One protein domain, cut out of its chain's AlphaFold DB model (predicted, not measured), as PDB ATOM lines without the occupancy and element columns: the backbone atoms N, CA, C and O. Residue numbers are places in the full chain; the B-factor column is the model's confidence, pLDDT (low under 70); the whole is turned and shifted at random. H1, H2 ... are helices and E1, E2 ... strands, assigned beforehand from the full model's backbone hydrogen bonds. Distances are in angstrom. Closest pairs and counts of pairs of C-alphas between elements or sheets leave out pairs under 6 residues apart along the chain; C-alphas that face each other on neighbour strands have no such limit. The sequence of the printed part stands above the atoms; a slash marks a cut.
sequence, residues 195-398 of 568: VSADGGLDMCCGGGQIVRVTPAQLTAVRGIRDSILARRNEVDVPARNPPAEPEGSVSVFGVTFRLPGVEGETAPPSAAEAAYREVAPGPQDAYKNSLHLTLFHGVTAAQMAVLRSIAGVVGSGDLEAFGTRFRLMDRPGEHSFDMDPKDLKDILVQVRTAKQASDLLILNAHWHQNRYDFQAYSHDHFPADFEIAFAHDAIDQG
ATOM      1  N   VAL A 195     213.884 156.093 214.551       97.69
ATOM      2  CA  VAL A 195     214.517 154.822 214.139       97.69
ATOM      3  C   VAL A 195     214.847 154.842 212.642       97.69
ATOM      4  O   VAL A 195     214.017 155.235 211.836       97.69
ATOM      5  N   SER A 196     216.023 154.350 212.251       94.88
ATOM      6  CA  SER A 196     216.402 154.135 210.843       94.88
ATOM      7  C   SER A 196     216.462 152.645 210.539       94.88
ATOM      8  O   SER A 196     217.046 151.898 211.324       94.88
ATOM      9  N   ALA A 197     215.950 152.205 209.393       92.81
ATOM     10  CA  ALA A 197     216.232 150.870 208.874       92.81
ATOM     11  C   ALA A 197     217.524 150.895 208.045       92.81
ATOM     12  O   ALA A 197     217.586 151.530 206.988       92.81
ATOM     13  N   ASP A 198     218.560 150.201 208.518       87.44
ATOM     14  CA  ASP A 198     219.888 150.234 207.904       87.44
ATOM     15  C   ASP A 198     220.261 148.899 207.261       87.44
ATOM     16  O   ASP A 198     220.148 147.834 207.865       87.44
ATOM     17  N   GLY A 199     220.797 148.970 206.044       78.75
ATOM     18  CA  GLY A 199     221.130 147.786 205.256       78.75
ATOM     19  C   GLY A 199     219.960 147.292 204.409       78.75
ATOM     20  O   GLY A 199     218.879 147.868 204.389       78.75
ATOM     21  N   GLY A 200     220.208 146.246 203.626       66.31
ATOM     22  CA  GLY A 200     219.207 145.688 202.720       66.31
ATOM     23  C   GLY A 200     218.733 146.612 201.596       66.31
ATOM     24  O   GLY A 200     217.617 146.488 201.106       66.31
ATOM     25  N   LEU A 201     219.577 147.541 201.160       65.00
ATOM     26  CA  LEU A 201     219.301 148.305 199.950       65.00
ATOM     27  C   LEU A 201     219.745 147.479 198.754       65.00
ATOM     28  O   LEU A 201     220.943 147.288 198.545       65.00
ATOM     29  N   ASP A 202     218.772 146.961 198.016       60.16
ATOM     30  CA  ASP A 202     219.043 146.234 196.789       60.16
ATOM     31  C   ASP A 202     219.165 147.166 195.587       60.16
ATOM     32  O   ASP A 202     218.470 148.179 195.468       60.16
ATOM     33  N   MET A 203     220.052 146.737 194.692       59.97
ATOM     34  CA  MET A 203     220.363 147.320 193.411       59.97
ATOM     35  C   MET A 203     220.510 146.221 192.359       59.97
ATOM     36  O   MET A 203     221.621 145.861 191.955       59.97
ATOM     37  N   CYS A 204     219.381 145.677 191.908       53.12
ATOM     38  CA  CYS A 204     219.340 144.615 190.920       53.12
ATOM     39  C   CYS A 204     220.135 144.993 189.676       53.12
ATOM     40  O   CYS A 204     219.748 145.839 188.868       53.12
ATOM     41  N   CYS A 205     221.239 144.264 189.520       57.22
ATOM     42  CA  CYS A 205     222.237 144.348 188.455       57.22
ATOM     43  C   CYS A 205     223.367 145.380 188.639       57.22
ATOM     44  O   CYS A 205     224.087 145.651 187.676       57.22
ATOM     45  N   GLY A 206     223.590 145.893 189.852       60.00
ATOM     46  CA  GLY A 206     224.883 146.478 190.224       60.00
ATOM     47  C   GLY A 206     226.022 145.454 190.104       60.00
ATOM     48  O   GLY A 206     225.797 144.246 190.212       60.00
ATOM     49  N   GLY A 207     227.241 145.925 189.842       57.31
ATOM     50  CA  GLY A 207     228.443 145.093 189.822       57.31
ATOM     51  C   GLY A 207     229.396 145.466 190.953       57.31
ATOM     52  O   GLY A 207     229.394 146.586 191.462       57.31
ATOM     53  N   GLY A 208     230.235 144.514 191.354       66.12
ATOM     54  CA  GLY A 208     231.249 144.756 192.378       66.12
ATOM     55  C   GLY A 208     232.169 143.562 192.564       66.12
ATOM     56  O   GLY A 208     233.344 143.610 192.203       66.12
ATOM     57  N   GLN A 209     231.631 142.458 193.084       74.94
ATOM     58  CA  GLN A 209     232.388 141.215 193.200       74.94
ATOM     59  C   GLN A 209     232.381 140.453 191.868       74.94
ATOM     60  O   GLN A 209     231.324 140.209 191.291       74.94
ATOM     61  N   ILE A 210     233.562 140.029 191.404       85.50
ATOM     62  CA  ILE A 210     233.693 139.168 190.221       85.50
ATOM     63  C   ILE A 210     233.754 137.702 190.652       85.50
ATOM     64  O   ILE A 210     234.630 137.310 191.424       85.50
ATOM     65  N   VAL A 211     232.881 136.875 190.082       91.19
ATOM     66  CA  VAL A 211     232.879 135.416 190.244       91.19
ATOM     67  C   VAL A 211     233.180 134.767 188.898       91.19
ATOM     68  O   VAL A 211     232.493 135.012 187.906       91.19
ATOM     69  N   ARG A 212     234.228 133.938 188.836       93.50
ATOM     70  CA  ARG A 212     234.590 133.235 187.599       93.50
ATOM     71  C   ARG A 212     233.732 131.988 187.420       93.50
ATOM     72  O   ARG A 212     233.604 131.197 188.349       93.50
ATOM     73  N   VAL A 213     233.164 131.817 186.229       96.62
ATOM     74  CA  VAL A 213     232.201 130.746 185.926       96.62
ATOM     75  C   VAL A 213     232.497 130.045 184.605       96.62
ATOM     76  O   VAL A 213     233.175 130.580 183.730       96.62
ATOM     77  N   THR A 214     231.961 128.836 184.447       97.25
ATOM     78  CA  THR A 214     231.950 128.107 183.169       97.25
ATOM     79  C   THR A 214     230.906 128.682 182.194       97.25
ATOM     80  O   THR A 214     229.965 129.348 182.634       97.25
ATOM     81  N   PRO A 215     230.983 128.384 180.881       97.06
ATOM     82  CA  PRO A 215     229.955 128.794 179.912       97.06
ATOM     83  C   PRO A 215     228.532 128.338 180.268       97.06
ATOM     84  O   PRO A 215     227.574 129.097 180.106       97.06
ATOM     85  N   ALA A 216     228.390 127.123 180.805       97.12
ATOM     86  CA  ALA A 216     227.100 126.591 181.238       97.12
ATOM     87  C   ALA A 216     226.539 127.371 182.438       97.12
ATOM     88  O   ALA A 216     225.379 127.777 182.430       97.12
ATOM     89  N   GLN A 217     227.378 127.646 183.441       97.38
ATOM     90  CA  GLN A 217     226.999 128.449 184.607       97.38
ATOM     91  C   GLN A 217     226.664 129.895 184.222       97.38
ATOM     92  O   GLN A 217     225.670 130.428 184.704       97.38
ATOM     93  N   LEU A 218     227.432 130.514 183.316       96.56
ATOM     94  CA  LEU A 218     227.135 131.860 182.821       96.56
ATOM     95  C   LEU A 218     225.758 131.917 182.146       96.56
ATOM     96  O   LEU A 218     224.989 132.841 182.390       96.56
ATOM     97  N   THR A 219     225.438 130.918 181.319       97.19
ATOM     98  CA  THR A 219     224.128 130.809 180.659       97.19
ATOM     99  C   THR A 219     223.006 130.664 181.686       97.19
ATOM    100  O   THR A 219     221.986 131.342 181.583       97.19
ATOM    101  N   ALA A 220     223.208 129.833 182.712       97.88
ATOM    102  CA  ALA A 220     222.229 129.643 183.776       97.88
ATOM    103  C   ALA A 220     221.982 130.937 184.571       97.88
ATOM    104  O   ALA A 220     220.832 131.328 184.747       97.88
ATOM    105  N   VAL A 221     223.041 131.646 184.982       95.81
ATOM    106  CA  VAL A 221     222.928 132.934 185.693       95.81
ATOM    107  C   VAL A 221     222.281 134.011 184.818       95.81
ATOM    108  O   VAL A 221     221.461 134.782 185.313       95.81
ATOM    109  N   ARG A 222     222.574 134.035 183.509       94.94
ATOM    110  CA  ARG A 222     221.873 134.907 182.553       94.94
ATOM    111  C   ARG A 222     220.367 134.662 182.591       94.94
ATOM    112  O   ARG A 222     219.608 135.615 182.704       94.94
ATOM    113  N   GLY A 223     219.952 133.395 182.597       96.12
ATOM    114  CA  GLY A 223     218.548 133.017 182.747       96.12
ATOM    115  C   GLY A 223     217.922 133.497 184.062       96.12
ATOM    116  O   GLY A 223     216.769 133.921 184.057       96.12
ATOM    117  N   ILE A 224     218.673 133.498 185.173       95.81
ATOM    118  CA  ILE A 224     218.207 134.063 186.454       95.81
ATOM    119  C   ILE A 224     217.928 135.559 186.298       95.81
ATOM    120  O   ILE A 224     216.801 135.993 186.529       95.81
ATOM    121  N   ARG A 225     218.922 136.332 185.848       92.69
ATOM    122  CA  ARG A 225     218.787 137.780 185.633       92.69
ATOM    123  C   ARG A 225     217.619 138.101 184.705       92.69
ATOM    124  O   ARG A 225     216.785 138.938 185.029       92.69
ATOM    125  N   ASP A 226     217.538 137.421 183.567       93.38
ATOM    126  CA  ASP A 226     216.507 137.686 182.568       93.38
ATOM    127  C   ASP A 226     215.106 137.336 183.110       93.38
ATOM    128  O   ASP A 226     214.146 138.045 182.817       93.38
ATOM    129  N   SER A 227     214.983 136.320 183.980       95.25
ATOM    130  CA  SER A 227     213.721 136.004 184.668       95.25
ATOM    131  C   SER A 227     213.280 137.072 185.674       95.25
ATOM    132  O   SER A 227     212.082 137.275 185.844       95.25
ATOM    133  N   ILE A 228     214.225 137.778 186.306       92.75
ATOM    134  CA  ILE A 228     213.949 138.918 187.194       92.75
ATOM    135  C   ILE A 228     213.536 140.128 186.355       92.75
ATOM    136  O   ILE A 228     212.495 140.734 186.594       92.75
ATOM    137  N   LEU A 229     214.298 140.441 185.302       89.31
ATOM    138  CA  LEU A 229     214.000 141.565 184.409       89.31
ATOM    139  C   LEU A 229     212.668 141.395 183.664       89.31
ATOM    140  O   LEU A 229     212.009 142.390 183.367       89.31
ATOM    141  N   ALA A 230     212.230 140.160 183.404       93.12
ATOM    142  CA  ALA A 230     210.916 139.875 182.826       93.12
ATOM    143  C   ALA A 230     209.747 140.350 183.712       93.12
ATOM    144  O   ALA A 230     208.659 140.607 183.197       93.12
ATOM    145  N   ARG A 231     209.975 140.510 185.022       93.25
ATOM    146  CA  ARG A 231     208.980 140.960 186.007       93.25
ATOM    147  C   ARG A 231     208.901 142.472 186.170       93.25
ATOM    148  O   ARG A 231     208.036 142.961 186.882       93.25
ATOM    149  N   ARG A 232     209.761 143.243 185.499       88.81
ATOM    150  CA  ARG A 232     209.865 144.700 185.699       88.81
ATOM    151  C   ARG A 232     208.552 145.471 185.507       88.81
ATOM    152  O   ARG A 232     208.383 146.523 186.094       88.81
ATOM    153  N   ASN A 233     207.624 144.957 184.702       90.06
ATOM    154  CA  ASN A 233     206.331 145.608 184.467       90.06
ATOM    155  C   ASN A 233     205.288 145.301 185.561       90.06
ATOM    156  O   ASN A 233     204.142 145.714 185.431       90.06
ATOM    157  N   GLU A 234     205.653 144.547 186.602       92.31
ATOM    158  CA  GLU A 234     204.808 144.306 187.781       92.31
ATOM    159  C   GLU A 234     204.808 145.488 188.759       92.31
ATOM    160  O   GLU A 234     204.008 145.497 189.690       92.31
ATOM    161  N   VAL A 235     205.700 146.462 188.560       88.62
ATOM    162  CA  VAL A 235     205.836 147.658 189.395       88.62
ATOM    163  C   VAL A 235     205.690 148.934 188.572       88.62
ATOM    164  O   VAL A 235     206.017 148.957 187.383       88.62
ATOM    165  N   ASP A 236     205.255 150.012 189.224       82.00
ATOM    166  CA  ASP A 236     205.000 151.303 188.573       82.00
ATOM    167  C   ASP A 236     206.289 152.001 188.119       82.00
ATOM    168  O   ASP A 236     206.342 152.605 187.044       82.00
ATOM    169  N   VAL A 237     207.355 151.892 188.923       81.81
ATOM    170  CA  VAL A 237     208.664 152.498 188.641       81.81
ATOM    171  C   VAL A 237     209.733 151.403 188.574       81.81
ATOM    172  O   VAL A 237     210.439 151.152 189.553       81.81
ATOM    173  N   PRO A 238     209.885 150.717 187.428       84.31
ATOM    174  CA  PRO A 238     210.872 149.659 187.297       84.31
ATOM    175  C   PRO A 238     212.299 150.172 187.469       84.31
ATOM    176  O   PRO A 238     212.654 151.263 187.010       84.31
ATOM    177  N   ALA A 239     213.153 149.317 188.026       78.44
ATOM    178  CA  ALA A 239     214.591 149.498 187.993       78.44
ATOM    179  C   ALA A 239     215.068 149.711 186.547       78.44
ATOM    180  O   ALA A 239     214.498 149.204 185.565       78.44
ATOM    181  N   ARG A 240     216.134 150.503 186.407       71.94
ATOM    182  CA  ARG A 240     216.748 150.754 185.103       71.94
ATOM    183  C   ARG A 240     217.315 149.453 184.553       71.94
ATOM    184  O   ARG A 240     217.801 148.610 185.301       71.94
ATOM    185  N   ASN A 241     217.298 149.325 183.229       71.94
ATOM    186  CA  ASN A 241     218.010 148.226 182.595       71.94
ATOM    187  C   ASN A 241     219.493 148.299 182.982       71.94
ATOM    188  O   ASN A 241     220.057 149.403 182.972       71.94
ATOM    189  N   PRO A 242     220.128 147.155 183.280       71.38
ATOM    190  CA  PRO A 242     221.563 147.135 183.493       71.38
ATOM    191  C   PRO A 242     222.303 147.705 182.279       71.38
ATOM    192  O   PRO A 242     221.825 147.567 181.145       71.38
ATOM    193  N   PRO A 243     223.475 148.332 182.488       69.50
ATOM    194  CA  PRO A 243     224.334 148.722 181.381       69.50
ATOM    195  C   PRO A 243     224.722 147.493 180.547       69.50
ATOM    196  O   PRO A 243     224.730 146.364 181.040       69.50
ATOM    197  N   ALA A 244     225.053 147.712 179.273       75.06
ATOM    198  CA  ALA A 244     225.590 146.647 178.437       75.06
ATOM    199  C   ALA A 244     226.908 146.130 179.037       75.06
ATOM    200  O   ALA A 244     227.778 146.911 179.417       75.06
ATOM    201  N   GLU A 245     227.047 144.810 179.115       77.94
ATOM    202  CA  GLU A 245     228.218 144.151 179.692       77.94
ATOM    203  C   GLU A 245     229.072 143.515 178.587       77.94
ATOM    204  O   GLU A 245     228.523 143.137 177.547       77.94
ATOM    205  N   PRO A 246     230.394 143.340 178.797       84.44
ATOM    206  CA  PRO A 246     231.237 142.612 177.855       84.44
ATOM    207  C   PRO A 246     230.693 141.209 177.576       84.44
ATOM    208  O   PRO A 246     230.177 140.534 178.476       84.44
ATOM    209  N   GLU A 247     230.864 140.737 176.341       87.88
ATOM    210  CA  GLU A 247     230.532 139.361 175.982       87.88
ATOM    211  C   GLU A 247     231.256 138.381 176.927       87.88
ATOM    212  O   GLU A 247     232.438 138.531 177.234       87.88
ATOM    213  N   GLY A 248     230.522 137.403 177.467       91.62
ATOM    214  CA  GLY A 248     231.038 136.509 178.510       91.62
ATOM    215  C   GLY A 248     230.896 137.021 179.955       91.62
ATOM    216  O   GLY A 248     231.443 136.387 180.860       91.62
ATOM    217  N   SER A 249     230.152 138.113 180.189       91.38
ATOM    218  CA  SER A 249     229.762 138.606 181.526       91.38
ATOM    219  C   SER A 249     228.237 138.681 181.722       91.38
ATOM    220  O   SER A 249     227.482 138.822 180.750       91.38
ATOM    221  N   VAL A 250     227.799 138.547 182.979       90.44
ATOM    222  CA  VAL A 250     226.429 138.792 183.471       90.44
ATOM    223  C   VAL A 250     226.493 139.347 184.895       90.44
ATOM    224  O   VAL A 250     227.095 138.700 185.751       90.44
ATOM    225  N   SER A 251     225.817 140.459 185.175       87.94
ATOM    226  CA  SER A 251     225.647 140.993 186.534       87.94
ATOM    227  C   SER A 251     224.213 140.848 187.030       87.94
ATOM    228  O   SER A 251     223.260 141.161 186.316       87.94
ATOM    229  N   VAL A 252     224.066 140.348 188.255       88.62
ATOM    230  CA  VAL A 252     222.792 140.165 188.966       88.62
ATOM    231  C   VAL A 252     223.076 140.075 190.470       88.62
ATOM    232  O   VAL A 252     224.142 139.595 190.853       88.62
ATOM    233  N   PHE A 253     222.161 140.551 191.320       85.56
ATOM    234  CA  PHE A 253     222.307 140.546 192.791       85.56
ATOM    235  C   PHE A 253     223.568 141.256 193.329       85.56
ATOM    236  O   PHE A 253     224.153 140.825 194.322       85.56
ATOM    237  N   GLY A 254     224.067 142.288 192.637       80.31
ATOM    238  CA  GLY A 254     225.326 142.955 193.010       80.31
ATOM    239  C   GLY A 254     226.605 142.192 192.620       80.31
ATOM    240  O   GLY A 254     227.712 142.612 192.966       80.31
ATOM    241  N   VAL A 255     226.487 141.063 191.910       85.38
ATOM    242  CA  VAL A 255     227.600 140.159 191.574       85.38
ATOM    243  C   VAL A 255     227.783 140.073 190.065       85.38
ATOM    244  O   VAL A 255     226.834 139.810 189.329       85.38
ATOM    245  N   THR A 256     229.024 140.212 189.596       88.69
ATOM    246  CA  THR A 256     229.390 140.016 188.188       88.69
ATOM    247  C   THR A 256     229.959 138.611 187.975       88.69
ATOM    248  O   THR A 256     231.078 138.301 188.385       88.69
ATOM    249  N   PHE A 257     229.222 137.756 187.272       92.31
ATOM    250  CA  PHE A 257     229.660 136.425 186.855       92.31
ATOM    251  C   PHE A 257     230.329 136.502 185.482       92.31
ATOM    252  O   PHE A 257     229.762 137.052 184.535       92.31
ATOM    253  N   ARG A 258     231.549 135.971 185.361       92.75
ATOM    254  CA  ARG A 258     232.404 136.198 184.184       92.75
ATOM    255  C   ARG A 258     233.208 134.966 183.774       92.75
ATOM    256  O   ARG A 258     233.739 134.256 184.626       92.75
ATOM    257  N   LEU A 259     233.372 134.736 182.471       95.50
ATOM    258  CA  LEU A 259     234.259 133.677 181.969       95.50
ATOM    259  C   LEU A 259     235.743 133.962 182.285       95.50
ATOM    260  O   LEU A 259     236.142 135.122 182.449       95.50
ATOM    261  N   PRO A 260     236.600 132.928 182.368       91.19
ATOM    262  CA  PRO A 260     238.049 133.110 182.384       91.19
ATOM    263  C   PRO A 260     238.534 133.857 181.131       91.19
ATOM    264  O   PRO A 260     238.022 133.626 180.041       91.19
ATOM    265  N   GLY A 261     239.516 134.750 181.281       85.56
ATOM    266  CA  GLY A 261     240.117 135.487 180.159       85.56
ATOM    267  C   GLY A 261     239.315 136.684 179.631       85.56
ATOM    268  O   GLY A 261     239.845 137.446 178.834       85.56
ATOM    269  N   VAL A 262     238.077 136.899 180.093       84.69
ATOM    270  CA  VAL A 262     237.328 138.130 179.791       84.69
ATOM    271  C   VAL A 262     237.828 139.259 180.697       84.69
ATOM    272  O   VAL A 262     237.740 139.167 181.934       84.69
ATOM    273  N   GLU A 263     238.352 140.305 180.062       77.62
ATOM    274  CA  GLU A 263     238.774 141.574 180.662       77.62
ATOM    275  C   GLU A 263     237.705 142.657 180.452       77.62
ATOM    276  O   GLU A 263     236.832 142.531 179.594       77.62
ATOM    277  N   GLY A 264     237.741 143.706 181.272       67.12
ATOM    278  CA  GLY A 264     236.776 144.805 181.234       67.12
ATOM    279  C   GLY A 264     236.341 145.242 182.627       67.12
ATOM    280  O   GLY A 264     236.390 144.462 183.590       67.12
ATOM    281  N   GLU A 265     235.912 146.495 182.728       61.28
ATOM    282  CA  GLU A 265     235.418 147.084 183.971       61.28
ATOM    283  C   GLU A 265     234.175 146.329 184.478       61.28
ATOM    284  O   GLU A 265     233.453 145.669 183.722       61.28
ATOM    285  N   THR A 266     233.971 146.310 185.794       60.88
ATOM    286  CA  THR A 266     232.708 145.840 186.380       60.88
ATOM    287  C   THR A 266     231.649 146.908 186.169       60.88
ATOM    288  O   THR A 266     231.986 148.091 186.109       60.88
ATOM    289  N   ALA A 267     230.368 146.522 186.124       59.78
ATOM    290  CA  ALA A 267     229.330 147.516 186.361       59.78
ATOM    291  C   ALA A 267     229.674 148.220 187.689       59.78
ATOM    292  O   ALA A 267     230.053 147.529 188.643       59.78
ATOM    293  N   PRO A 268     229.676 149.561 187.741       57.16
ATOM    294  CA  PRO A 268     229.980 150.255 188.978       57.16
ATOM    295  C   PRO A 268     228.974 149.826 190.056       57.16
ATOM    296  O   PRO A 268     227.852 149.417 189.716       57.16
ATOM    297  N   PRO A 269     229.343 149.932 191.348       55.38
ATOM    298  CA  PRO A 269     228.336 149.874 192.389       55.38
ATOM    299  C   PRO A 269     227.279 150.917 192.056       55.38
ATOM    300  O   PRO A 269     227.568 151.987 191.509       55.38
ATOM    301  N   SER A 270     226.039 150.583 192.340       53.41
ATOM    302  CA  SER A 270     224.949 151.498 192.046       53.41
ATOM    303  C   SER A 270     225.075 152.833 192.792       53.41
ATOM    304  O   SER A 270     225.782 152.942 193.793       53.41
ATOM    305  N   ALA A 271     224.314 153.846 192.366       51.88
ATOM    306  CA  ALA A 271     224.274 155.135 193.055       51.88
ATOM    307  C   ALA A 271     223.858 155.018 194.538       51.88
ATOM    308  O   ALA A 271     224.419 155.730 195.365       51.88
ATOM    309  N   ALA A 272     222.945 154.106 194.902       49.12
ATOM    310  CA  ALA A 272     222.570 153.900 196.309       49.12
ATOM    311  C   ALA A 272     223.656 153.162 197.094       49.12
ATOM    312  O   ALA A 272     223.929 153.513 198.235       49.12
ATOM    313  N   GLU A 273     224.326 152.183 196.482       50.53
ATOM    314  CA  GLU A 273     225.450 151.482 197.104       50.53
ATOM    315  C   GLU A 273     226.651 152.421 197.299       50.53
ATOM    316  O   GLU A 273     227.324 152.353 198.324       50.53
ATOM    317  N   ALA A 274     226.891 153.347 196.367       51.53
ATOM    318  CA  ALA A 274     227.869 154.423 196.514       51.53
ATOM    319  C   ALA A 274     227.462 155.424 197.613       51.53
ATOM    320  O   ALA A 274     228.290 155.740 198.467       51.53
ATOM    321  N   ALA A 275     226.191 155.847 197.647       47.47
ATOM    322  CA  ALA A 275     225.654 156.751 198.669       47.47
ATOM    323  C   ALA A 275     225.726 156.156 200.088       47.47
ATOM    324  O   ALA A 275     225.979 156.881 201.043       47.47
ATOM    325  N   TYR A 276     225.573 154.833 200.230       46.34
ATOM    326  CA  TYR A 276     225.711 154.136 201.515       46.34
ATOM    327  C   TYR A 276     227.167 153.814 201.889       46.34
ATOM    328  O   TYR A 276     227.502 153.705 203.070       46.34
ATOM    329  N   ARG A 277     228.054 153.639 200.897       43.75
ATOM    330  CA  ARG A 277     229.487 153.354 201.109       43.75
ATOM    331  C   ARG A 277     230.305 154.585 201.488       43.75
ATOM    332  O   ARG A 277     231.421 154.428 201.992       43.75
ATOM    333  N   GLU A 278     229.785 155.792 201.293       40.88
ATOM    334  CA  GLU A 278     230.436 157.016 201.753       40.88
ATOM    335  C   GLU A 278     230.327 157.204 203.276       40.88
ATOM    336  O   GLU A 278     229.691 158.138 203.721       40.88
ATOM    337  N   VAL A 279     231.026 156.397 204.087       42.22
ATOM    338  CA  VAL A 279     231.830 156.920 205.211       42.22
ATOM    339  C   VAL A 279     232.941 155.916 205.557       42.22
ATOM    340  O   VAL A 279     232.698 154.832 206.087       42.22
ATOM    341  N   ALA A 280     234.198 156.296 205.314       38.38
ATOM    342  CA  ALA A 280     235.354 155.578 205.855       38.38
ATOM    343  C   ALA A 280     235.280 155.519 207.401       38.38
ATOM    344  O   ALA A 280     234.717 156.427 208.010       38.38
ATOM    345  N   PRO A 281     235.853 154.502 208.072       39.66
ATOM    346  CA  PRO A 281     235.854 154.410 209.533       39.66
ATOM    347  C   PRO A 281     236.686 155.546 210.154       39.66
ATOM    348  O   PRO A 281     237.887 155.406 210.384       39.66
ATOM    349  N   GLY A 282     236.051 156.696 210.372       43.00
ATOM    350  CA  GLY A 282     236.467 157.695 211.350       43.00
ATOM    351  C   GLY A 282     236.027 157.277 212.759       43.00
ATOM    352  O   GLY A 282     235.274 156.308 212.897       43.00
ATOM    353  N   PRO A 283     236.501 157.962 213.810       50.22
ATOM    354  CA  PRO A 283     235.981 157.756 215.160       50.22
ATOM    355  C   PRO A 283     234.450 157.942 215.173       50.22
ATOM    356  O   PRO A 283     233.923 158.851 214.534       50.22
ATOM    357  N   GLN A 284     233.727 157.021 215.822       60.69
ATOM    358  CA  GLN A 284     232.281 157.156 216.017       60.69
ATOM    359  C   GLN A 284     232.029 158.248 217.060       60.69
ATOM    360  O   GLN A 284     232.089 157.981 218.258       60.69
ATOM    361  N   ASP A 285     231.745 159.460 216.589       69.94
ATOM    362  CA  ASP A 285     231.441 160.601 217.459       69.94
ATOM    363  C   ASP A 285     229.929 160.767 217.704       69.94
ATOM    364  O   ASP A 285     229.544 161.460 218.643       69.94
ATOM    365  N   ALA A 286     229.074 160.092 216.921       84.81
ATOM    366  CA  ALA A 286     227.642 159.949 217.178       84.81
ATOM    367  C   ALA A 286     227.128 158.548 216.796       84.81
ATOM    368  O   ALA A 286     227.664 157.867 215.918       84.81
ATOM    369  N   TYR A 287     226.065 158.130 217.475       88.25
ATOM    370  CA  TYR A 287     225.374 156.858 217.316       88.25
ATOM    371  C   TYR A 287     223.969 157.127 216.800       88.25
ATOM    372  O   TYR A 287     223.292 158.011 217.317       88.25
ATOM    373  N   LYS A 288     223.532 156.339 215.821       91.19
ATOM    374  CA  LYS A 288     222.171 156.357 215.286       91.19
ATOM    375  C   LYS A 288     221.386 155.173 215.842       91.19
ATOM    376  O   LYS A 288     221.940 154.085 216.007       91.19
ATOM    377  N   ASN A 289     220.109 155.382 216.124       95.38
ATOM    378  CA  ASN A 289     219.175 154.316 216.431       95.38
ATOM    379  C   ASN A 289     218.805 153.555 215.152       95.38
ATOM    380  O   ASN A 289     217.837 153.887 214.471       95.38
ATOM    381  N   SER A 290     219.623 152.563 214.819       93.81
ATOM    382  CA  SER A 290     219.442 151.726 213.640       93.81
ATOM    383  C   SER A 290     218.810 150.385 214.001       93.81
ATOM    384  O   SER A 290     219.261 149.715 214.934       93.81
ATOM    385  N   LEU A 291     217.809 149.987 213.220       95.50
ATOM    386  CA  LEU A 291     217.368 148.610 213.049       95.50
ATOM    387  C   LEU A 291     218.137 148.033 211.858       95.50
ATOM    388  O   LEU A 291     217.831 148.357 210.708       95.50
ATOM    389  N   HIS A 292     219.170 147.231 212.117       93.88
ATOM    390  CA  HIS A 292     219.932 146.629 211.026       93.88
ATOM    391  C   HIS A 292     219.145 145.495 210.369       93.88
ATOM    392  O   HIS A 292     218.517 144.680 211.046       93.88
ATOM    393  N   LEU A 293     219.215 145.433 209.043       93.44
ATOM    394  CA  LEU A 293     218.531 144.439 208.231       93.44
ATOM    395  C   LEU A 293     219.521 143.548 207.490       93.44
ATOM    396  O   LEU A 293     220.508 144.005 206.907       93.44
ATOM    397  N   THR A 294     219.185 142.266 207.433       91.31
ATOM    398  CA  THR A 294     219.791 141.308 206.514       91.31
ATOM    399  C   THR A 294     218.845 141.092 205.341       91.31
ATOM    400  O   THR A 294     217.790 140.487 205.504       91.31
ATOM    401  N   LEU A 295     219.219 141.588 204.161       90.62
ATOM    402  CA  LEU A 295     218.488 141.340 202.917       90.62
ATOM    403  C   LEU A 295     218.816 139.960 202.352       90.62
ATOM    404  O   LEU A 295     219.982 139.562 202.318       90.62
ATOM    405  N   PHE A 296     217.783 139.303 201.838       92.81
ATOM    406  CA  PHE A 296     217.848 138.107 201.019       92.81
ATOM    407  C   PHE A 296     217.183 138.367 199.667       92.81
ATOM    408  O   PHE A 296     216.038 138.820 199.619       92.81
ATOM    409  N   HIS A 297     217.865 138.005 198.582       92.56
ATOM    410  CA  HIS A 297     217.262 137.972 197.253       92.56
ATOM    411  C   HIS A 297     216.534 136.644 197.053       92.56
ATOM    412  O   HIS A 297     217.091 135.551 197.222       92.56
ATOM    413  N   GLY A 298     215.268 136.748 196.687       94.19
ATOM    414  CA  GLY A 298     214.370 135.642 196.435       94.19
ATOM    415  C   GLY A 298     214.735 134.931 195.147       94.19
ATOM    416  O   GLY A 298     214.796 135.532 194.073       94.19
ATOM    417  N   VAL A 299     214.963 133.627 195.244       96.25
ATOM    418  CA  VAL A 299     215.271 132.764 194.103       96.25
ATOM    419  C   VAL A 299     214.420 131.505 194.155       96.25
ATOM    420  O   VAL A 299     214.089 130.997 195.225       96.25
ATOM    421  N   THR A 300     214.085 130.953 192.993       96.94
ATOM    422  CA  THR A 300     213.371 129.672 192.935       96.94
ATOM    423  C   THR A 300     214.307 128.509 193.276       96.94
ATOM    424  O   THR A 300     215.533 128.630 193.206       96.94
ATOM    425  N   ALA A 301     213.753 127.331 193.576       95.94
ATOM    426  CA  ALA A 301     214.550 126.140 193.891       95.94
ATOM    427  C   ALA A 301     215.567 125.774 192.789       95.94
ATOM    428  O   ALA A 301     216.707 125.411 193.087       95.94
ATOM    429  N   ALA A 302     215.187 125.917 191.515       95.56
ATOM    430  CA  ALA A 302     216.078 125.655 190.385       95.56
ATOM    431  C   ALA A 302     217.241 126.660 190.322       95.56
ATOM    432  O   ALA A 302     218.385 126.285 190.069       95.56
ATOM    433  N   GLN A 303     216.965 127.934 190.597       97.25
ATOM    434  CA  GLN A 303     217.972 128.995 190.604       97.25
ATOM    435  C   GLN A 303     218.917 128.855 191.804       97.25
ATOM    436  O   GLN A 303     220.132 128.957 191.647       97.25
ATOM    437  N   MET A 304     218.382 128.515 192.981       97.50
ATOM    438  CA  MET A 304     219.171 128.188 194.171       97.50
ATOM    439  C   MET A 304     220.150 127.036 193.895       97.50
ATOM    440  O   MET A 304     221.311 127.108 194.293       97.50
ATOM    441  N   ALA A 305     219.725 125.995 193.169       96.50
ATOM    442  CA  ALA A 305     220.602 124.884 192.792       96.50
ATOM    443  C   ALA A 305     221.773 125.332 191.894       96.50
ATOM    444  O   ALA A 305     222.907 124.893 192.097       96.50
ATOM    445  N   VAL A 306     221.524 126.246 190.948       97.19
ATOM    446  CA  VAL A 306     222.574 126.858 190.113       97.19
ATOM    447  C   VAL A 306     223.568 127.638 190.975       97.19
ATOM    448  O   VAL A 306     224.775 127.416 190.868       97.19
ATOM    449  N   LEU A 307     223.080 128.511 191.860       97.25
ATOM    450  CA  LEU A 307     223.926 129.336 192.730       97.25
ATOM    451  C   LEU A 307     224.775 128.478 193.680       97.25
ATOM    452  O   LEU A 307     225.977 128.707 193.806       97.25
ATOM    453  N   ARG A 308     224.190 127.429 194.271       97.44
ATOM    454  CA  ARG A 308     224.900 126.440 195.102       97.44
ATOM    455  C   ARG A 308     225.993 125.705 194.331       97.44
ATOM    456  O   ARG A 308     227.100 125.551 194.844       97.44
ATOM    457  N   SER A 309     225.708 125.299 193.091       96.81
ATOM    458  CA  SER A 309     226.693 124.651 192.218       96.81
ATOM    459  C   SER A 309     227.879 125.566 191.911       96.81
ATOM    460  O   SER A 309     229.018 125.106 191.941       96.81
ATOM    461  N   ILE A 310     227.635 126.857 191.664       96.81
ATOM    462  CA  ILE A 310     228.702 127.843 191.440       96.81
ATOM    463  C   ILE A 310     229.507 128.079 192.724       96.81
ATOM    464  O   ILE A 310     230.732 128.151 192.671       96.81
ATOM    465  N   ALA A 311     228.837 128.168 193.874       95.69
ATOM    466  CA  ALA A 311     229.481 128.388 195.167       95.69
ATOM    467  C   ALA A 311     230.247 127.158 195.694       95.69
ATOM    468  O   ALA A 311     231.042 127.290 196.622       95.69
ATOM    469  N   GLY A 312     230.003 125.963 195.142       95.56
ATOM    470  CA  GLY A 312     230.547 124.709 195.669       95.56
ATOM    471  C   GLY A 312     229.945 124.307 197.021       95.56
ATOM    472  O   GLY A 312     230.595 123.613 197.799       95.56
ATOM    473  N   VAL A 313     228.718 124.750 197.318       93.69
ATOM    474  CA  VAL A 313     228.046 124.536 198.609       93.69
ATOM    475  C   VAL A 313     226.921 123.515 198.457       93.69
ATOM    476  O   VAL A 313     226.011 123.698 197.653       93.69
ATOM    477  N   VAL A 314     226.931 122.467 199.283       89.25
ATOM    478  CA  VAL A 314     225.835 121.489 199.385       89.25
ATOM    479  C   VAL A 314     225.022 121.787 200.643       89.25
ATOM    480  O   VAL A 314     225.589 121.934 201.720       89.25
ATOM    481  N   GLY A 315     223.699 121.878 200.521       87.19
ATOM    482  CA  GLY A 315     222.821 122.111 201.667       87.19
ATOM    483  C   GLY A 315     221.397 122.488 201.276       87.19
ATOM    484  O   GLY A 315     221.078 122.635 200.095       87.19
ATOM    485  N   SER A 316     220.556 122.657 202.291       85.38
ATOM    486  CA  SER A 316     219.168 123.123 202.201       85.38
ATOM    487  C   SER A 316     219.003 124.465 202.922       85.38
ATOM    488  O   SER A 316     219.779 124.768 203.823       85.38
ATOM    489  N   GLY A 317     217.972 125.236 202.566       91.31
ATOM    490  CA  GLY A 317     217.659 126.528 203.193       91.31
ATOM    491  C   GLY A 317     218.299 127.718 202.481       91.31
ATOM    492  O   GLY A 317     218.539 127.660 201.270       91.31
ATOM    493  N   ASP A 318     218.574 128.777 203.240       96.62
ATOM    494  CA  ASP A 318     219.201 130.000 202.737       96.62
ATOM    495  C   ASP A 318     220.651 129.746 202.280       96.62
ATOM    496  O   ASP A 318     221.301 128.760 202.658       96.62
ATOM    497  N   LEU A 319     221.157 130.605 201.398       96.56
ATOM    498  CA  LEU A 319     222.527 130.551 200.887       96.56
ATOM    499  C   LEU A 319     223.187 131.915 201.054       96.56
ATOM    500  O   LEU A 319     222.738 132.881 200.454       96.56
ATOM    501  N   GLU A 320     224.295 131.973 201.786       94.12
ATOM    502  CA  GLU A 320     225.218 133.108 201.742       94.12
ATOM    503  C   GLU A 320     226.397 132.744 200.834       94.12
ATOM    504  O   GLU A 320     227.144 131.802 201.106       94.12
ATOM    505  N   ALA A 321     226.535 133.451 199.716       91.12
ATOM    506  CA  ALA A 321     227.598 133.241 198.742       91.12
ATOM    507  C   ALA A 321     227.869 134.539 197.981       91.12
ATOM    508  O   ALA A 321     226.981 135.361 197.807       91.12
ATOM    509  N   PHE A 322     229.098 134.718 197.492       88.88
ATOM    510  CA  PHE A 322     229.464 135.871 196.653       88.88
ATOM    511  C   PHE A 322     229.237 137.246 197.321       88.88
ATOM    512  O   PHE A 322     229.011 138.232 196.628       88.88
ATOM    513  N   GLY A 323     229.255 137.304 198.659       84.56
ATOM    514  CA  GLY A 323     228.954 138.529 199.410       84.56
ATOM    515  C   GLY A 323     227.468 138.912 199.430       84.56
ATOM    516  O   GLY A 323     227.139 140.007 199.874       84.56
ATOM    517  N   THR A 324     226.583 138.023 198.978       87.69
ATOM    518  CA  THR A 324     225.129 138.208 198.939       87.69
ATOM    519  C   THR A 324     224.410 137.013 199.584       87.69
ATOM    520  O   THR A 324     225.024 135.984 199.896       87.69
ATOM    521  N   ARG A 325     223.110 137.164 199.847       92.50
ATOM    522  CA  ARG A 325     222.270 136.181 200.533       92.50
ATOM    523  C   ARG A 325     221.033 135.871 199.715       92.50
ATOM    524  O   ARG A 325     220.375 136.766 199.201       92.50
ATOM    525  N   PHE A 326     220.695 134.594 199.642       94.81
ATOM    526  CA  PHE A 326     219.585 134.088 198.853       94.81
ATOM    527  C   PHE A 326     218.627 133.304 199.730       94.81
ATOM    528  O   PHE A 326     219.061 132.484 200.545       94.81
ATOM    529  N   ARG A 327     217.332 133.501 199.498       95.81
ATOM    530  CA  ARG A 327     216.245 132.778 200.160       95.81
ATOM    531  C   ARG A 327     215.314 132.188 199.113       95.81
ATOM    532  O   ARG A 327     215.140 132.755 198.035       95.81
ATOM    533  N   LEU A 328     214.753 131.019 199.407       96.56
ATOM    534  CA  LEU A 328     213.728 130.441 198.545       96.56
ATOM    535  C   LEU A 328     212.452 131.270 198.654       96.56
ATOM    536  O   LEU A 328     211.913 131.409 199.746       96.56
ATOM    537  N   MET A 329     211.988 131.779 197.518       94.56
ATOM    538  CA  MET A 329     210.736 132.523 197.385       94.56
ATOM    539  C   MET A 329     209.944 131.957 196.203       94.56
ATOM    540  O   MET A 329     210.504 131.261 195.345       94.56
ATOM    541  N   ASP A 330     208.649 132.260 196.143       91.44
ATOM    542  CA  ASP A 330     207.766 131.757 195.086       91.44
ATOM    543  C   ASP A 330     208.197 132.260 193.705       91.44
ATOM    544  O   ASP A 330     208.074 131.550 192.698       91.44
ATOM    545  N   ARG A 331     208.726 133.486 193.644       93.88
ATOM    546  CA  ARG A 331     209.111 134.137 192.395       93.88
ATOM    547  C   ARG A 331     210.485 134.806 192.522       93.88
ATOM    548  O   ARG A 331     210.865 135.256 193.600       93.88
ATOM    549  N   PRO A 332     211.260 134.875 191.426       92.38
ATOM    550  CA  PRO A 332     212.610 135.420 191.459       92.38
ATOM    551  C   PRO A 332     212.609 136.939 191.622       92.38
ATOM    552  O   PRO A 332     211.806 137.630 190.995       92.38
ATOM    553  N   GLY A 333     213.553 137.454 192.396       89.50
ATOM    554  CA  GLY A 333     213.748 138.883 192.605       89.50
ATOM    555  C   GLY A 333     212.783 139.531 193.594       89.50
ATOM    556  O   GLY A 333     212.575 140.738 193.540       89.50
ATOM    557  N   GLU A 334     212.160 138.733 194.463       93.12
ATOM    558  CA  GLU A 334     211.453 139.223 195.655       93.12
ATOM    559  C   GLU A 334     212.446 139.387 196.796       93.12
ATOM    560  O   GLU A 334     213.350 138.574 196.941       93.12
ATOM    561  N   HIS A 335     212.295 140.409 197.622       92.25
ATOM    562  CA  HIS A 335     213.132 140.590 198.795       92.25
ATOM    563  C   HIS A 335     212.493 139.983 200.029       92.25
ATOM    564  O   HIS A 335     211.280 140.019 200.221       92.25
ATOM    565  N   SER A 336     213.354 139.486 200.905       92.25
ATOM    566  CA  SER A 336     213.011 139.165 202.281       92.25
ATOM    567  C   SER A 336     214.050 139.800 203.194       92.25
ATOM    568  O   SER A 336     215.228 139.887 202.841       92.25
ATOM    569  N   PHE A 337     213.610 140.268 204.357       93.81
ATOM    570  CA  PHE A 337     214.447 140.995 205.299       93.81
ATOM    571  C   PHE A 337     214.342 140.356 206.672       93.81
ATOM    572  O   PHE A 337     213.248 140.259 207.223       93.81
ATOM    573  N   ASP A 338     215.486 140.000 207.243       94.50
ATOM    574  CA  ASP A 338     215.561 139.645 208.653       94.50
ATOM    575  C   ASP A 338     216.033 140.867 209.443       94.50
ATOM    576  O   ASP A 338     217.076 141.455 209.145       94.50
ATOM    577  N   MET A 339     215.261 141.242 210.460       96.88
ATOM    578  CA  MET A 339     215.646 142.265 211.430       96.88
ATOM    579  C   MET A 339     216.715 141.717 212.377       96.88
ATOM    580  O   MET A 339     216.583 140.595 212.871       96.88
ATOM    581  N   ASP A 340     217.742 142.512 212.687       96.81
ATOM    582  CA  ASP A 340     218.695 142.148 213.733       96.81
ATOM    583  C   ASP A 340     217.945 141.983 215.073       96.81
ATOM    584  O   ASP A 340     217.310 142.927 215.563       96.81
ATOM    585  N   PRO A 341     217.990 140.788 215.692       96.19
ATOM    586  CA  PRO A 341     217.160 140.488 216.852       96.19
ATOM    587  C   PRO A 341     217.581 141.276 218.096       96.19
ATOM    588  O   PRO A 341     216.766 141.487 218.998       96.19
ATOM    589  N   LYS A 342     218.848 141.702 218.181       95.88
ATOM    590  CA  LYS A 342     219.332 142.510 219.299       95.88
ATOM    591  C   LYS A 342     218.836 143.945 219.151       95.88
ATOM    592  O   LYS A 342     218.374 144.516 220.139       95.88
ATOM    593  N   ASP A 343     218.913 144.509 217.952       97.19
ATOM    594  CA  ASP A 343     218.406 145.851 217.687       97.19
ATOM    595  C   ASP A 343     216.904 145.933 217.907       97.19
ATOM    596  O   ASP A 343     216.465 146.787 218.676       97.19
ATOM    597  N   LEU A 344     216.141 144.996 217.332       97.88
ATOM    598  CA  LEU A 344     214.697 144.908 217.523       97.88
ATOM    599  C   LEU A 344     214.344 144.884 219.015       97.88
ATOM    600  O   LEU A 344     213.589 145.726 219.496       97.88
ATOM    601  N   LYS A 345     214.954 143.970 219.777       97.25
ATOM    602  CA  LYS A 345     214.717 143.857 221.220       97.25
ATOM    603  C   LYS A 345     215.027 145.158 221.960       97.25
ATOM    604  O   LYS A 345     214.222 145.606 222.775       97.25
ATOM    605  N   ASP A 346     216.199 145.737 221.728       96.31
ATOM    606  CA  ASP A 346     216.642 146.920 222.462       96.31
ATOM    607  C   ASP A 346     215.790 148.155 222.123       96.31
ATOM    608  O   ASP A 346     215.498 148.954 223.015       96.31
ATOM    609  N   ILE A 347     215.363 148.303 220.864       98.12
ATOM    610  CA  ILE A 347     214.448 149.366 220.423       98.12
ATOM    611  C   ILE A 347     213.082 149.193 221.090       98.12
ATOM    612  O   ILE A 347     212.580 150.131 221.705       98.12
ATOM    613  N   LEU A 348     212.506 147.990 221.049       98.00
ATOM    614  CA  LEU A 348     211.195 147.707 221.642       98.00
ATOM    615  C   LEU A 348     211.176 147.908 223.166       98.00
ATOM    616  O   LEU A 348     210.184 148.384 223.719       98.00
ATOM    617  N   VAL A 349     212.288 147.635 223.859       95.88
ATOM    618  CA  VAL A 349     212.436 147.974 225.286       95.88
ATOM    619  C   VAL A 349     212.376 149.488 225.512       95.88
ATOM    620  O   VAL A 349     211.758 149.938 226.482       95.88
ATOM    621  N   GLN A 350     212.985 150.287 224.632       97.12
ATOM    622  CA  GLN A 350     212.907 151.746 224.728       97.12
ATOM    623  C   GLN A 350     211.519 152.275 224.376       97.12
ATOM    624  O   GLN A 350     211.029 153.144 225.091       97.12
ATOM    625  N   VAL A 351     210.839 151.698 223.382       98.19
ATOM    626  CA  VAL A 351     209.422 151.982 223.089       98.19
ATOM    627  C   VAL A 351     208.567 151.760 224.334       98.19
ATOM    628  O   VAL A 351     207.823 152.650 224.754       98.19
ATOM    629  N   ARG A 352     208.727 150.605 224.990       95.12
ATOM    630  CA  ARG A 352     207.958 150.290 226.194       95.12
ATOM    631  C   ARG A 352     208.253 151.260 227.336       95.12
ATOM    632  O   ARG A 352     207.327 151.776 227.961       95.12
ATOM    633  N   THR A 353     209.532 151.541 227.578       95.06
ATOM    634  CA  THR A 353     209.978 152.484 228.617       95.06
ATOM    635  C   THR A 353     209.449 153.896 228.356       95.06
ATOM    636  O   THR A 353     208.982 154.566 229.276       95.06
ATOM    637  N   ALA A 354     209.472 154.341 227.101       96.88
ATOM    638  CA  ALA A 354     208.995 155.656 226.706       96.88
ATOM    639  C   ALA A 354     207.496 155.815 226.944       96.88
ATOM    640  O   ALA A 354     207.075 156.785 227.566       96.88
ATOM    641  N   LYS A 355     206.691 154.830 226.539       96.69
ATOM    642  CA  LYS A 355     205.242 154.878 226.755       96.69
ATOM    643  C   LYS A 355     204.856 154.798 228.236       96.69
ATOM    644  O   LYS A 355     203.848 155.372 228.647       96.69
ATOM    645  N   GLN A 356     205.643 154.129 229.080       93.75
ATOM    646  CA  GLN A 356     205.436 154.212 230.533       93.75
ATOM    647  C   GLN A 356     205.580 155.654 231.039       93.75
ATOM    648  O   GLN A 356     204.825 156.065 231.923       93.75
ATOM    649  N   ALA A 357     206.502 156.419 230.453       94.19
ATOM    650  CA  ALA A 357     206.812 157.789 230.836       94.19
ATOM    651  C   ALA A 357     205.997 158.868 230.097       94.19
ATOM    652  O   ALA A 357     205.955 159.989 230.592       94.19
ATOM    653  N   SER A 358     205.348 158.563 228.967       97.56
ATOM    654  CA  SER A 358     204.547 159.516 228.183       97.56
ATOM    655  C   SER A 358     203.046 159.229 228.226       97.56
ATOM    656  O   SER A 358     202.602 158.124 228.551       97.56
ATOM    657  N   ASP A 359     202.246 160.229 227.871       98.44
ATOM    658  CA  ASP A 359     200.801 160.089 227.711       98.44
ATOM    659  C   ASP A 359     200.443 159.616 226.299       98.44
ATOM    660  O   ASP A 359     199.594 158.731 226.154       98.44
ATOM    661  N   LEU A 360     201.164 160.123 225.291       98.69
ATOM    662  CA  LEU A 360     201.136 159.714 223.882       98.69
ATOM    663  C   LEU A 360     202.567 159.382 223.420       98.69
ATOM    664  O   LEU A 360     203.502 160.100 223.775       98.69
ATOM    665  N   LEU A 361     202.767 158.304 222.659       98.88
ATOM    666  CA  LEU A 361     204.069 157.955 222.070       98.88
ATOM    667  C   LEU A 361     204.006 157.920 220.539       98.88
ATOM    668  O   LEU A 361     203.190 157.208 219.960       98.88
ATOM    669  N   ILE A 362     204.917 158.644 219.899       98.88
ATOM    670  CA  ILE A 362     205.136 158.643 218.454       98.88
ATOM    671  C   ILE A 362     206.406 157.839 218.158       98.88
ATOM    672  O   ILE A 362     207.415 157.983 218.853       98.88
ATOM    673  N   LEU A 363     206.373 156.995 217.131       98.81
ATOM    674  CA  LEU A 363     207.583 156.428 216.540       98.81
ATOM    675  C   LEU A 363     207.724 156.952 215.117       98.81
ATOM    676  O   LEU A 363     206.799 156.832 214.314       98.81
ATOM    677  N   ASN A 364     208.883 157.540 214.847       98.12
ATOM    678  CA  ASN A 364     209.239 158.147 213.579       98.12
ATOM    679  C   ASN A 364     210.330 157.297 212.902       98.12
ATOM    680  O   ASN A 364     211.429 157.157 213.444       98.12
ATOM    681  N   ALA A 365     210.003 156.652 211.782       97.44
ATOM    682  CA  ALA A 365     210.861 155.670 211.118       97.44
ATOM    683  C   ALA A 365     211.349 156.149 209.743       97.44
ATOM    684  O   ALA A 365     210.560 156.641 208.944       97.44
ATOM    685  N   HIS A 366     212.621 155.921 209.430       95.75
ATOM    686  CA  HIS A 366     213.207 156.247 208.129       95.75
ATOM    687  C   HIS A 366     213.698 154.987 207.411       95.75
ATOM    688  O   HIS A 366     214.526 154.241 207.951       95.75
ATOM    689  N   TRP A 367     213.237 154.758 206.183       92.69
ATOM    690  CA  TRP A 367     213.602 153.576 205.398       92.69
ATOM    691  C   TRP A 367     213.582 153.813 203.888       92.69
ATOM    692  O   TRP A 367     212.929 154.715 203.378       92.69
ATOM    693  N   HIS A 368     214.309 152.960 203.164       89.44
ATOM    694  CA  HIS A 368     214.458 153.014 201.700       89.44
ATOM    695  C   HIS A 368     214.229 151.648 201.036       89.44
ATOM    696  O   HIS A 368     214.474 151.481 199.841       89.44
ATOM    697  N   GLN A 369     213.827 150.642 201.815       88.94
ATOM    698  CA  GLN A 369     213.738 149.263 201.361       88.94
ATOM    699  C   GLN A 369     212.554 149.064 200.401       88.94
ATOM    700  O   GLN A 369     211.431 149.512 200.644       88.94
ATOM    701  N   ASN A 370     212.834 148.347 199.312       88.38
ATOM    702  CA  ASN A 370     211.873 147.920 198.296       88.38
ATOM    703  C   ASN A 370     211.559 146.425 198.466       88.38
ATOM    704  O   ASN A 370     212.414 145.668 198.932       88.38
ATOM    705  N   ARG A 371     210.398 145.961 197.992       91.44
ATOM    706  CA  ARG A 371     210.044 144.528 197.988       91.44
ATOM    707  C   ARG A 371     210.683 143.726 196.861       91.44
ATOM    708  O   ARG A 371     210.640 142.502 196.911       91.44
ATOM    709  N   TYR A 372     211.238 144.381 195.843       91.56
ATOM    710  CA  TYR A 372     211.717 143.698 194.645       91.56
ATOM    711  C   TYR A 372     213.054 144.227 194.148       91.56
ATOM    712  O   TYR A 372     213.305 145.432 194.180       91.56
ATOM    713  N   ASP A 373     213.845 143.317 193.590       87.06
ATOM    714  CA  ASP A 373     215.103 143.591 192.896       87.06
ATOM    715  C   ASP A 373     214.839 144.557 191.717       87.06
ATOM    716  O   ASP A 373     215.523 145.548 191.479       87.06
ATOM    717  N   PHE A 374     213.767 144.315 190.966       87.31
ATOM    718  CA  PHE A 374     213.428 145.056 189.749       87.31
ATOM    719  C   PHE A 374     212.664 146.371 189.993       87.31
ATOM    720  O   PHE A 374     212.111 146.933 189.046       87.31
ATOM    721  N   GLN A 375     212.635 146.875 191.227       86.06
ATOM    722  CA  GLN A 375     212.009 148.142 191.612       86.06
ATOM    723  C   GLN A 375     213.060 149.258 191.674       86.06
ATOM    724  O   GLN A 375     214.150 149.068 192.211       86.06
ATOM    725  N   ALA A 376     212.753 150.446 191.147       79.56
ATOM    726  CA  ALA A 376     213.649 151.588 191.294       79.56
ATOM    727  C   ALA A 376     213.836 151.938 192.777       79.56
ATOM    728  O   ALA A 376     212.891 151.871 193.565       79.56
ATOM    729  N   TYR A 377     215.061 152.310 193.156       77.81
ATOM    730  CA  TYR A 377     215.411 152.686 194.526       77.81
ATOM    731  C   TYR A 377     214.414 153.692 195.102       77.81
ATOM    732  O   TYR A 377     214.211 154.736 194.482       77.81
ATOM    733  N   SER A 378     213.852 153.401 196.279       78.94
ATOM    734  CA  SER A 378     212.995 154.342 197.009       78.94
ATOM    735  C   SER A 378     211.741 154.753 196.206       78.94
ATOM    736  O   SER A 378     211.430 155.927 196.051       78.94
ATOM    737  N   HIS A 379     211.070 153.772 195.586       83.50
ATOM    738  CA  HIS A 379     209.853 153.981 194.777       83.50
ATOM    739  C   HIS A 379     208.811 152.859 194.940       83.50
ATOM    740  O   HIS A 379     207.910 152.728 194.111       83.50
ATOM    741  N   ASP A 380     208.941 152.006 195.959       89.00
ATOM    742  CA  ASP A 380     207.901 151.025 196.280       89.00
ATOM    743  C   ASP A 380     206.825 151.675 197.154       89.00
ATOM    744  O   ASP A 380     207.109 152.148 198.255       89.00
ATOM    745  N   HIS A 381     205.585 151.677 196.676       91.94
ATOM    746  CA  HIS A 381     204.438 152.263 197.372       91.94
ATOM    747  C   HIS A 381     203.805 151.330 198.413       91.94
ATOM    748  O   HIS A 381     202.873 151.704 199.129       91.94
ATOM    749  N   PHE A 382     204.307 150.104 198.533       93.81
ATOM    750  CA  PHE A 382     203.814 149.136 199.498       93.81
ATOM    751  C   PHE A 382     204.944 148.719 200.433       93.81
ATOM    752  O   PHE A 382     206.090 148.579 199.993       93.81
ATOM    753  N   PRO A 383     204.640 148.513 201.721       94.38
ATOM    754  CA  PRO A 383     205.677 148.188 202.668       94.38
ATOM    755  C   PRO A 383     206.205 146.763 202.491       94.38
ATOM    756  O   PRO A 383     205.466 145.850 202.115       94.38
ATOM    757  N   ALA A 384     207.489 146.578 202.778       93.50
ATOM    758  CA  ALA A 384     208.099 145.266 202.928       93.50
ATOM    759  C   ALA A 384     207.648 144.604 204.239       93.50
ATOM    760  O   ALA A 384     207.295 145.279 205.206       93.50
ATOM    761  N   ASP A 385     207.715 143.272 204.301       93.06
ATOM    762  CA  ASP A 385     207.180 142.500 205.433       93.06
ATOM    763  C   ASP A 385     207.762 142.923 206.791       93.06
ATOM    764  O   ASP A 385     207.045 142.967 207.791       93.06
ATOM    765  N   PHE A 386     209.051 143.287 206.839       96.25
ATOM    766  CA  PHE A 386     209.680 143.748 208.079       96.25
ATOM    767  C   PHE A 386     209.140 145.106 208.545       96.25
ATOM    768  O   PHE A 386     209.081 145.337 209.749       96.25
ATOM    769  N   GLU A 387     208.747 145.999 207.627       97.69
ATOM    770  CA  GLU A 387     208.186 147.311 207.970       97.69
ATOM    771  C   GLU A 387     206.839 147.115 208.672       97.69
ATOM    772  O   GLU A 387     206.571 147.751 209.693       97.69
ATOM    773  N   ILE A 388     206.023 146.176 208.172       98.31
ATOM    774  CA  ILE A 388     204.749 145.784 208.790       98.31
ATOM    775  C   ILE A 388     204.998 145.160 210.165       98.31
ATOM    776  O   ILE A 388     204.451 145.636 211.160       98.31
ATOM    777  N   ALA A 389     205.861 144.140 210.232       98.44
ATOM    778  CA  ALA A 389     206.163 143.434 211.474       98.44
ATOM    779  C   ALA A 389     206.710 144.378 212.557       98.44
ATOM    780  O   ALA A 389     206.235 144.361 213.691       98.44
ATOM    781  N   PHE A 390     207.652 145.254 212.202       98.75
ATOM    782  CA  PHE A 390     208.227 146.222 213.129       98.75
ATOM    783  C   PHE A 390     207.200 147.250 213.621       98.75
ATOM    784  O   PHE A 390     207.168 147.558 214.813       98.75
ATOM    785  N   ALA A 391     206.337 147.765 212.736       98.81
ATOM    786  CA  ALA A 391     205.292 148.709 213.127       98.81
ATOM    787  C   ALA A 391     204.271 148.072 214.087       98.81
ATOM    788  O   ALA A 391     203.881 148.698 215.078       98.81
ATOM    789  N   HIS A 392     203.885 146.817 213.837       98.75
ATOM    790  CA  HIS A 392     202.993 146.057 214.719       98.75
ATOM    791  C   HIS A 392     203.644 145.788 216.076       98.75
ATOM    792  O   HIS A 392     203.025 146.069 217.104       98.75
ATOM    793  N   ASP A 393     204.900 145.332 216.093       98.62
ATOM    794  CA  ASP A 393     205.667 145.120 217.324       98.62
ATOM    795  C   ASP A 393     205.784 146.419 218.141       98.62
ATOM    796  O   ASP A 393     205.614 146.414 219.361       98.62
ATOM    797  N   ALA A 394     206.027 147.556 217.485       98.62
ATOM    798  CA  ALA A 394     206.133 148.851 218.149       98.62
ATOM    799  C   ALA A 394     204.795 149.321 218.753       98.62
ATOM    800  O   ALA A 394     204.765 149.772 219.902       98.62
ATOM    801  N   ILE A 395     203.678 149.181 218.028       98.56
ATOM    802  CA  ILE A 395     202.334 149.477 218.560       98.56
ATOM    803  C   ILE A 395     202.004 148.560 219.738       98.56
ATOM    804  O   ILE A 395     201.500 149.026 220.761       98.56
ATOM    805  N   ASP A 396     202.369 147.282 219.656       96.69
ATOM    806  CA  ASP A 396     202.147 146.316 220.733       96.69
ATOM    807  C   ASP A 396     202.973 146.629 221.992       96.69
ATOM    808  O   ASP A 396     202.581 146.255 223.102       96.69
ATOM    809  N   GLN A 397     204.066 147.387 221.851       96.62
ATOM    810  CA  GLN A 397     204.843 147.951 222.961       96.62
ATOM    811  C   GLN A 397     204.437 149.381 223.356       96.62
ATOM    812  O   GLN A 397     204.970 149.921 224.336       96.62
ATOM    813  N   GLY A 398     203.451 149.977 222.684       96.38
ATOM    814  CA  GLY A 398     202.764 151.181 223.147       96.38
ATOM    815  C   GLY A 398     202.933 152.430 222.300       96.38
ATOM    816  O   GLY A 398     202.628 153.512 222.798       96.38
TER     817      GLY A 398
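This is residues 195 to 398 of the 568 residues of the protein "PGA_cap domain-containing protein" of Sphingomonas populi (UniProt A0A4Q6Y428). One strongly twisted sheet of six strands, E1, E5, E6, E7, E8 and E9, runs through an elongated body, with H4 and H5 packed on the same face toward one end and the sheet curled round H5. Toward the other end H3 packs on E6 and E7 and meets H1, which covers one face of a small sheet, E2 E4 E3; residues 278 to 287 stick out. The 204 printed residues hold five named helices and nine strands, in the order E1 E2 H1 E3 E4 H2 E5 H3 E6 E7 E8 H4 E9 H5, class mixed. The whole is compact, radius of gyration of the C-alphas 19.0 A, spanning 65 by 39 by 36 A.

E1, residues 195 to 198, begins at C-alpha 195 (214.517, 154.822, 214.139). Then come E2, 209 to 212; H1, 215 to 229, 20.9 A long; E3, 249 to 252; E4, 255 to 258; and H2, 271 to 277. E5, 290 to 299, is 27.5 A long and begins at C-alpha 290 (219.442, 151.726, 213.640). H3, 301 to 311, measures 15.2 A; E6 is 319 to 321, E7 324 to 328 and E8 335 to 339. H4, 341 to 357, measures 24.5 A, E9, 360 to 366, 20.1 A, and H5, 385 to 396, 16.6 A, ending at C-alpha 396 (202.147, 146.316, 220.733).

In the branched sheet E5 has three neighbours: parallel E1 (N 291 to O 196, 2.8 A) and parallel E7 (N 297 to O 325, 2.9 A) on one side, antiparallel E8 (N 294 to O 338, 2.8 A) on the other side. E9 is parallel to E1, N 195 to O 364 at 2.9 A; E6 and E7 form a hairpin, N 326 to O 319 at 2.8 A. H4 and H5 touch, closest C-alphas Leu 348 and Ala 394 at 6.3 A, the same way at a shallow tilt of 32 degrees; H5 touches with residues 390 to 394 alone. H3 is on this sheet at a height of 8.6 A and touches H1, closest C-alphas Ile 224 and Gln 303 at 6.6 A, opposite ways at a steep tilt of 45 degrees. H1 is on the mixed sheet E2 E4 E3 at a height of 8.3 A, two layers, a helix on one face of a sheet. E2 and E4 are parallel, N 256 to O 209 at 2.9 A; E3 and E4 form a hairpin, N 257 to O 250 at 2.8 A. H2 touches no helix and is on neither sheet. Every O i to N i+4 pair is within hydrogen-bond range in H1 to H5.

The C-alphas of Gly 261 and Asp 359, the two farthest apart, are 66.4 A apart. The printed part has no cut; the links H1 to E3, E4 to H2, H2 to E5 and E9 to H5 are long. Mean pLDDT of the printed part is 86.3; residues 200 to 208, 243 and 264 to 285 are under 70.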